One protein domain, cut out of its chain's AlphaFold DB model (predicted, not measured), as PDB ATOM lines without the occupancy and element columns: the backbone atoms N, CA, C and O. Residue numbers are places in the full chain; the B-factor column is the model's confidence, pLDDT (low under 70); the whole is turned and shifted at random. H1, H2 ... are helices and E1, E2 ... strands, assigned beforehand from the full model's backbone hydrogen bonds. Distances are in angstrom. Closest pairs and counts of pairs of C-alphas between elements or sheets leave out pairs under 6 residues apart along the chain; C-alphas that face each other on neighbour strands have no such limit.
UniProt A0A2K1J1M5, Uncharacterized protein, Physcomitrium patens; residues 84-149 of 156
ATOM      1  N   LEU A  84     168.771 200.276 151.654       70.31
ATOM      2  CA  LEU A  84     169.798 200.912 152.489       70.31
ATOM      3  C   LEU A  84     170.207 202.300 151.979       70.31
ATOM      4  O   LEU A  84     170.436 203.206 152.778       70.31
ATOM      5  N   TRP A  85     170.234 202.497 150.659       71.31
ATOM      6  CA  TRP A  85     170.544 203.793 150.050       71.31
ATOM      7  C   TRP A  85     169.572 204.905 150.482       71.31
ATOM      8  O   TRP A  85     169.974 206.064 150.567       71.31
ATOM      9  N   ALA A  86     168.317 204.570 150.800       72.44
ATOM     10  CA  ALA A  86     167.302 205.540 151.198       72.44
ATOM     11  C   ALA A  86     167.512 206.076 152.628       72.44
ATOM     12  O   ALA A  86     166.979 207.132 152.966       72.44
ATOM     13  N   PHE A  87     168.297 205.381 153.459       70.06
ATOM     14  CA  PHE A  87     168.555 205.763 154.856       70.06
ATOM     15  C   PHE A  87     169.795 206.625 155.042       70.06
ATOM     16  O   PHE A  87     169.925 207.286 156.068       70.06
ATOM     17  N   PHE A  88     170.683 206.649 154.050       74.56
ATOM     18  CA  PHE A  88     171.918 207.423 154.109       74.56
ATOM     19  C   PHE A  88     172.024 208.427 152.954       74.56
ATOM     20  O   PHE A  88     173.026 208.417 152.236       74.56
ATOM     21  N   PRO A  89     171.030 209.310 152.727       79.50
ATOM     22  CA  PRO A  89     171.237 210.428 151.822       79.50
ATOM     23  C   PRO A  89     172.309 211.373 152.384       79.50
ATOM     24  O   PRO A  89     172.513 211.468 153.599       79.50
ATOM     25  N   SER A  90     172.979 212.101 151.491       81.88
ATOM     26  CA  SER A  90     173.929 213.145 151.889       81.88
ATOM     27  C   SER A  90     173.253 214.171 152.812       81.88
ATOM     28  O   SER A  90     172.108 214.567 152.587       81.88
ATOM     29  N   GLY A  91     173.947 214.575 153.873       81.56
ATOM     30  CA  GLY A  91     173.440 215.453 154.929       81.56
ATOM     31  C   GLY A  91     172.771 214.731 156.102       81.56
ATOM     32  O   GLY A  91     172.395 215.386 157.075       81.56
ATOM     33  N   THR A  92     172.631 213.404 156.053       83.19
ATOM     34  CA  THR A  92     172.059 212.628 157.166       83.19
ATOM     35  C   THR A  92     173.008 212.598 158.355       83.19
ATOM     36  O   THR A  92     174.197 212.331 158.197       83.19
ATOM     37  N   GLN A  93     172.480 212.842 159.554       83.00
ATOM     38  CA  GLN A  93     173.239 212.671 160.790       83.00
ATOM     39  C   GLN A  93     173.371 211.186 161.115       83.00
ATOM     40  O   GLN A  93     172.381 210.456 161.130       83.00
ATOM     41  N   VAL A  94     174.595 210.754 161.384       78.19
ATOM     42  CA  VAL A  94     174.927 209.368 161.707       78.19
ATOM     43  C   VAL A  94     175.730 209.330 162.997       78.19
ATOM     44  O   VAL A  94     176.525 210.229 163.266       78.19
ATOM     45  N   VAL A  95     175.522 208.291 163.797       78.88
ATOM     46  CA  VAL A  95     176.366 208.012 164.960       78.88
ATOM     47  C   VAL A  95     177.415 207.002 164.521       78.88
ATOM     48  O   VAL A  95     177.078 205.922 164.038       78.88
ATOM     49  N   TYR A  96     178.680 207.386 164.634       74.31
ATOM     50  CA  TYR A  96     179.825 206.537 164.345       74.31
ATOM     51  C   TYR A  96     180.454 206.089 165.661       74.31
ATOM     52  O   TYR A  96     180.817 206.923 166.486       74.31
ATOM     53  N   HIS A  97     180.594 204.781 165.850       75.75
ATOM     54  CA  HIS A  97     181.328 204.232 166.981       75.75
ATOM     55  C   HIS A  97     182.821 204.171 166.639       75.75
ATOM     56  O   HIS A  97     183.208 203.584 165.627       75.75
ATOM     57  N   CYS A  98     183.655 204.818 167.449       69.62
ATOM     58  CA  CYS A  98     185.095 204.861 167.242       69.62
ATOM     59  C   CYS A  98     185.788 203.722 168.000       69.62
ATOM     60  O   CYS A  98     186.003 203.831 169.203       69.62
ATOM     61  N   ASP A  99     186.251 202.690 167.289       70.12
ATOM     62  CA  ASP A  99     186.918 201.516 167.888       70.12
ATOM     63  C   ASP A  99     188.179 201.842 168.720       70.12
ATOM     64  O   ASP A  99     188.649 201.020 169.505       70.12
ATOM     65  N   ILE A 100     188.782 203.021 168.522       71.88
ATOM     66  CA  ILE A 100     190.002 203.440 169.231       71.88
ATOM     67  C   ILE A 100     189.669 204.071 170.585       71.88
ATOM     68  O   ILE A 100     190.403 203.862 171.552       71.88
ATOM     69  N   THR A 101     188.614 204.884 170.643       74.62
ATOM     70  CA  THR A 101     188.245 205.644 171.847       74.62
ATOM     71  C   THR A 101     187.053 205.047 172.587       74.62
ATOM     72  O   THR A 101     186.803 205.461 173.711       74.62
ATOM     73  N   ASP A 102     186.362 204.068 171.991       74.88
ATOM     74  CA  ASP A 102     185.106 203.472 172.481       74.88
ATOM     75  C   ASP A 102     183.960 204.497 172.616       74.88
ATOM     76  O   ASP A 102     182.950 204.261 173.273       74.88
ATOM     77  N   ASP A 103     184.109 205.653 171.960       74.50
ATOM     78  CA  ASP A 103     183.149 206.753 172.014       74.50
ATOM     79  C   ASP A 103     182.226 206.758 170.791       74.50
ATOM     80  O   ASP A 103     182.619 206.444 169.661       74.50
ATOM     81  N   GLU A 104     180.990 207.201 171.013       77.62
ATOM     82  CA  GLU A 104     180.038 207.524 169.956       77.62
ATOM     83  C   GLU A 104     180.239 208.967 169.481       77.62
ATOM     84  O   GLU A 104     180.089 209.928 170.238       77.62
ATOM     85  N   ILE A 105     180.554 209.126 168.197       76.81
ATOM     86  CA  ILE A 105     180.824 210.416 167.569       76.81
ATOM     87  C   ILE A 105     179.702 210.737 166.587       76.81
ATOM     88  O   ILE A 105     179.366 209.944 165.704       76.81
ATOM     89  N   LEU A 106     179.132 211.935 166.714       80.38
ATOM     90  CA  LEU A 106     178.162 212.436 165.750       80.38
ATOM     91  C   LEU A 106     178.879 212.851 164.459       80.38
ATOM     92  O   LEU A 106     179.788 213.682 164.463       80.38
ATOM     93  N   GLY A 107     178.430 212.293 163.345       82.81
ATOM     94  CA  GLY A 107     178.907 212.617 162.012       82.81
ATOM     95  C   GLY A 107     177.774 212.983 161.064       82.81
ATOM     96  O   GLY A 107     176.589 212.830 161.361       82.81
ATOM     97  N   ILE A 108     178.160 213.468 159.892       85.44
ATOM     98  CA  ILE A 108     177.266 213.760 158.777       85.44
ATOM     99  C   ILE A 108     177.699 212.891 157.603       85.44
ATOM    100  O   ILE A 108     178.863 212.922 157.203       85.44
ATOM    101  N   ALA A 109     176.769 212.121 157.044       84.38
ATOM    102  CA  ALA A 109     176.992 211.395 155.804       84.38
ATOM    103  C   ALA A 109     177.198 212.405 154.667       84.38
ATOM    104  O   ALA A 109     176.304 213.196 154.368       84.38
ATOM    105  N   THR A 110     178.371 212.414 154.041       87.06
ATOM    106  CA  THR A 110     178.688 213.349 152.949       87.06
ATOM    107  C   THR A 110     178.426 212.732 151.589       87.06
ATOM    108  O   THR A 110     177.889 213.393 150.702       87.06
ATOM    109  N   GLU A 111     178.761 211.457 151.436       85.69
ATOM    110  CA  GLU A 111     178.628 210.719 150.188       85.69
ATOM    111  C   GLU A 111     178.254 209.272 150.489       85.69
ATOM    112  O   GLU A 111     178.785 208.665 151.420       85.69
ATOM    113  N   THR A 112     177.361 208.724 149.672       81.25
ATOM    114  CA  THR A 112     176.939 207.331 149.762       81.25
ATOM    115  C   THR A 112     177.084 206.700 148.391       81.25
ATOM    116  O   THR A 112     176.478 207.152 147.420       81.25
ATOM    117  N   THR A 113     177.898 205.656 148.311       82.56
ATOM    118  CA  THR A 113     178.166 204.910 147.085       82.56
ATOM    119  C   THR A 113     177.579 203.514 147.213       82.56
ATOM    120  O   THR A 113     177.808 202.819 148.202       82.56
ATOM    121  N   TYR A 114     176.835 203.100 146.193       78.44
ATOM    122  CA  TYR A 114     176.285 201.757 146.072       78.44
ATOM    123  C   TYR A 114     176.884 201.085 144.841       78.44
ATOM    124  O   TYR A 114     176.942 201.701 143.774       78.44
ATOM    125  N   GLY A 115     177.326 199.840 144.972       75.94
ATOM    126  CA  GLY A 115     177.903 199.130 143.841       75.94
ATOM    127  C   GLY A 115     178.095 197.642 144.070       75.94
ATOM    128  O   GLY A 115     177.925 197.121 145.173       75.94
ATOM    129  N   ASP A 116     178.475 196.976 142.988       78.50
ATOM    130  CA  ASP A 116     178.938 195.597 142.985       78.50
ATOM    131  C   ASP A 116     180.469 195.605 142.939       78.50
ATOM    132  O   ASP A 116     181.069 196.319 142.129       78.50
ATOM    133  N   ASP A 117     181.126 194.820 143.796       74.38
ATOM    134  CA  ASP A 117     182.555 194.566 143.604       74.38
ATOM    135  C   ASP A 117     182.722 193.660 142.377       74.38
ATOM    136  O   ASP A 117     181.963 192.709 142.203       74.38
ATOM    137  N   GLN A 118     183.730 193.905 141.532       65.19
ATOM    138  CA  GLN A 118     183.891 193.228 140.226       65.19
ATOM    139  C   GLN A 118     183.905 191.683 140.294       65.19
ATOM    140  O   GLN A 118     183.712 191.022 139.274       65.19
ATOM    141  N   GLN A 119     184.136 191.106 141.477       59.44
ATOM    142  CA  GLN A 119     184.040 189.671 141.777       59.44
ATOM    143  C   GLN A 119     183.467 189.396 143.185       59.44
ATOM    144  O   GLN A 119     183.661 188.309 143.727       59.44
ATOM    145  N   GLY A 120     182.832 190.386 143.818       62.16
ATOM    146  CA  GLY A 120     182.522 190.367 145.248       62.16
ATOM    147  C   GLY A 120     181.070 190.718 145.571       62.16
ATOM    148  O   GLY A 120     180.266 190.957 144.671       62.16
ATOM    149  N   PRO A 121     180.718 190.724 146.866       67.31
ATOM    150  CA  PRO A 121     179.375 191.068 147.303       67.31
ATOM    151  C   PRO A 121     179.010 192.516 146.960       67.31
ATOM    152  O   PRO A 121     179.877 193.394 146.893       67.31
ATOM    153  N   ARG A 122     177.703 192.774 146.825       75.25
ATOM    154  CA  ARG A 122     177.150 194.136 146.820       75.25
ATOM    155  C   ARG A 122     177.662 194.895 148.033       75.25
ATOM    156  O   ARG A 122     177.709 194.345 149.134       75.25
ATOM    157  N   PHE A 123     178.018 196.158 147.855       78.75
ATOM    158  CA  PHE A 123     178.469 196.997 148.952       78.75
ATOM    159  C   PHE A 123     177.767 198.349 148.964       78.75
ATOM    160  O   PHE A 123     177.403 198.918 147.935       78.75
ATOM    161  N   LEU A 124     177.625 198.861 150.179       78.56
ATOM    162  CA  LEU A 124     177.281 200.234 150.476       78.56
ATOM    163  C   LEU A 124     178.484 200.860 151.177       78.56
ATOM    164  O   LEU A 124     178.952 200.350 152.196       78.56
ATOM    165  N   GLN A 125     178.989 201.960 150.641       82.38
ATOM    166  CA  GLN A 125     180.027 202.754 151.280       82.38
ATOM    167  C   GLN A 125     179.451 204.114 151.647       82.38
ATOM    168  O   GLN A 125     178.874 204.789 150.801       82.38
ATOM    169  N   ILE A 126     179.613 204.511 152.904       81.81
ATOM    170  CA  ILE A 126     179.158 205.798 153.424       81.81
ATOM    171  C   ILE A 126     180.393 206.555 153.889       81.81
ATOM    172  O   ILE A 126     181.115 206.097 154.776       81.81
ATOM    173  N   GLN A 127     180.647 207.710 153.289       85.75
ATOM    174  CA  GLN A 127     181.618 208.663 153.802       85.75
ATOM    175  C   GLN A 127     180.960 209.516 154.878       85.75
ATOM    176  O   GLN A 127     179.869 210.055 154.686       85.75
ATOM    177  N   ILE A 128     181.637 209.631 156.011       85.06
ATOM    178  CA  ILE A 128     181.152 210.325 157.193       85.06
ATOM    179  C   ILE A 128     182.152 211.420 157.527       85.06
ATOM    180  O   ILE A 128     183.336 211.158 157.751       85.06
ATOM    181  N   GLN A 129     181.665 212.653 157.586       86.62
ATOM    182  CA  GLN A 129     182.403 213.774 158.136       86.62
ATOM    183  C   GLN A 129     182.035 213.942 159.606       86.62
ATOM    184  O   GLN A 129     180.885 214.212 159.946       86.62
ATOM    185  N   MET A 130     183.024 213.800 160.474       82.94
ATOM    186  CA  MET A 130     182.915 214.070 161.900       82.94
ATOM    187  C   MET A 130     183.427 215.478 162.176       82.94
ATOM    188  O   MET A 130     184.423 215.916 161.592       82.94
ATOM    189  N   LEU A 131     182.737 216.183 163.065       78.19
ATOM    190  CA  LEU A 131     183.135 217.495 163.558       78.19
ATOM    191  C   LEU A 131     183.535 217.337 165.018       78.19
ATOM    192  O   LEU A 131     182.698 217.009 165.852       78.19
ATOM    193  N   ASP A 132     184.808 217.578 165.306       73.94
ATOM    194  CA  ASP A 132     185.346 217.568 166.661       73.94
ATOM    195  C   ASP A 132     185.679 219.000 167.098       73.94
ATOM    196  O   ASP A 132     186.184 219.810 166.311       73.94
ATOM    197  N   TYR A 133     185.376 219.317 168.354       70.94
ATOM    198  CA  TYR A 133     185.639 220.615 168.958       70.94
ATOM    199  C   TYR A 133     186.476 220.448 170.223       70.94
ATOM    200  O   TYR A 133     185.973 220.147 171.302       70.94
ATOM    201  N   ASN A 134     187.766 220.752 170.108       71.88
ATOM    202  CA  ASN A 134     188.743 220.613 171.191       71.88
ATOM    203  C   ASN A 134     188.808 221.837 172.132       71.88
ATOM    204  O   ASN A 134     189.868 222.166 172.666       71.88
ATOM    205  N   CYS A 135     187.697 222.563 172.284       69.00
ATOM    206  CA  CYS A 135     187.580 223.813 173.049       69.00
ATOM    207  C   CYS A 135     188.381 225.022 172.520       69.00
ATOM    208  O   CYS A 135     188.208 226.119 173.047       69.00
ATOM    209  N   ASN A 136     189.198 224.868 171.471       79.12
ATOM    210  CA  ASN A 136     189.956 225.965 170.851       79.12
ATOM    211  C   ASN A 136     189.652 226.117 169.355       79.12
ATOM    212  O   ASN A 136     189.533 227.236 168.856       79.12
ATOM    213  N   THR A 137     189.504 225.008 168.634       74.56
ATOM    214  CA  THR A 137     189.296 224.974 167.182       74.56
ATOM    215  C   THR A 137     188.341 223.853 166.794       74.56
ATOM    216  O   THR A 137     188.352 222.787 167.404       74.56
ATOM    217  N   TRP A 138     187.557 224.079 165.740       76.25
ATOM    218  CA  TRP A 138     186.815 223.017 165.064       76.25
ATOM    219  C   TRP A 138     187.739 222.278 164.099       76.25
ATOM    220  O   TRP A 138     188.378 222.902 163.250       76.25
ATOM    221  N   SER A 139     187.788 220.957 164.214       78.06
ATOM    222  CA  SER A 139     188.494 220.063 163.297       78.06
ATOM    223  C   SER A 139     187.490 219.138 162.626       78.06
ATOM    224  O   SER A 139     186.631 218.562 163.290       78.06
ATOM    225  N   SER A 140     187.585 219.000 161.304       79.75
ATOM    226  CA  SER A 140     186.767 218.045 160.560       79.75
ATOM    227  C   SER A 140     187.602 216.846 160.140       79.75
ATOM    228  O   SER A 140     188.635 217.018 159.490       79.75
ATOM    229  N   TYR A 141     187.116 215.651 160.442       82.25
ATOM    230  CA  TYR A 141     187.736 214.394 160.047       82.25
ATOM    231  C   TYR A 141     186.795 213.647 159.116       82.25
ATOM    232  O   TYR A 141     185.586 213.635 159.331       82.25
ATOM    233  N   GLN A 142     187.346 213.028 158.079       83.06
ATOM    234  CA  GLN A 142     186.583 212.162 157.193       83.06
ATOM    235  C   GLN A 142     186.959 210.714 157.471       83.06
ATOM    236  O   GLN A 142     188.137 210.371 157.549       83.06
ATOM    237  N   THR A 143     185.944 209.877 157.614       81.75
ATOM    238  CA  THR A 143     186.073 208.424 157.673       81.75
ATOM    239  C   THR A 143     185.097 207.800 156.683       81.75
ATOM    240  O   THR A 143     184.191 208.470 156.183       81.75
ATOM    241  N   SER A 144     185.269 206.520 156.376       80.12
ATOM    242  CA  SER A 144     184.326 205.784 155.539       80.12
ATOM    243  C   SER A 144     183.932 204.475 156.202       80.12
ATOM    244  O   SER A 144     184.799 203.664 156.519       80.12
ATOM    245  N   GLY A 145     182.630 204.249 156.347       73.12
ATOM    246  CA  GLY A 145     182.069 202.951 156.697       73.12
ATOM    247  C   GLY A 145     181.748 202.167 155.430       73.12
ATOM    248  O   GLY A 145     181.158 202.713 154.496       73.12
ATOM    249  N   ARG A 146     182.122 200.888 155.383       71.94
ATOM    250  CA  ARG A 146     181.757 199.988 154.284       71.94
ATOM    251  C   ARG A 146     180.939 198.826 154.826       71.94
ATOM    252  O   ARG A 146     181.424 198.052 155.644       71.94
ATOM    253  N   ILE A 147     179.718 198.694 154.329       69.12
ATOM    254  CA  ILE A 147     178.819 197.579 154.606       69.12
ATOM    255  C   ILE A 147     178.822 196.688 153.362       69.12
ATOM    256  O   ILE A 147     178.628 197.172 152.250       69.12
ATOM    257  N   GLY A 148     179.077 195.392 153.533       61.41
ATOM    258  CA  GLY A 148     178.983 194.396 152.462       61.41
ATOM    259  C   GLY A 148     177.773 193.491 152.672       61.41
ATOM    260  O   GLY A 148     177.495 193.108 153.807       61.41
ATOM    261  N   LEU A 149     177.073 193.140 151.594       53.81
ATOM    262  CA  LEU A 149     176.009 192.141 151.602       53.81
ATOM    263  C   LEU A 149     176.636 190.750 151.617       53.81
ATOM    264  O   LEU A 149     177.183 190.306 150.615       53.81
TER     265      LEU A 149
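This is residues 84 to 149 of the 156 residues of an uncharacterized protein of Physcomitrium patens (UniProt A0A2K1J1M5). A long, strongly twisted ribbon of antiparallel strands makes the domain, with E2, E3 and E4 side by side along much of its length; E2 bends sharply at residue 106, and the hairpin of E1 and E2 turns away from the hairpin of E3 and E4. The short helix H1 sits over one face, near Tyr 114 of E2 and Leu 124 of E3, and the turn at residues 133 to 138 sticks out free at one end. The printed part has 66 residues, with one named helix followed by four named strands, H1 E1 E2 E3 E4; the sheet's order is E1 - E2 - E3 - E4, and the class is mostly strand. The whole is loose, with a radius of gyration of the C-alphas of 13.5 A, and elongated, spanning 46 by 24 by 16 A.

H1, residues 84 to 87, is on the sheet at a height over the sheet of 9.2 A; it is over none of the strands, but only just, since 2 of its 4 C-alphas fall on E2, residues 103 to 116, and 2 on E3, residues 122 to 133. The closest C-alphas of H1 and E2 are those of Trp 85 and Tyr 114, 7.3 A apart. H1 is too short for any O i to N i+4 pair; its one O i to N i+3 pair is within range. E1, residues 93 to 98, and E2 form a hairpin, with N 96 and O 105 within hydrogen-bond range at 2.9 A. E2 bends by 83 degrees at residue 106. The hairpin of E2 and E3 has directions 150 degrees apart, with N 113 and O 125 at 2.8 A. E3 and E4, residues 138 to 148, form a hairpin at 162 degrees, with N 130 and O 141 at 2.8 A. The four strands form a meander, each the antiparallel neighbour of the one before. The edge strands E1 and E4 are apart.

H1 begins at C-alpha 84, (169.798, 200.912, 152.489). E1 is 15.6 A long from first to last C-alpha. E2, the longest strand by residues, measures 31.4 A from C-alpha 103 at (183.149, 206.753, 172.014). E3 measures 35.5 A. E4 measures 32.2 A and ends at C-alpha 148, (178.983, 194.396, 152.462).

The two C-alphas farthest apart, those of Gln 119 and Asn 136, are 46.9 A apart. The printed part has no cut, and the four links between its named elements are tight. The mean pLDDT of the printed part is 76.4; residue 98, residues 118 to 121, residue 135 and residues 147 to 149 are under 70.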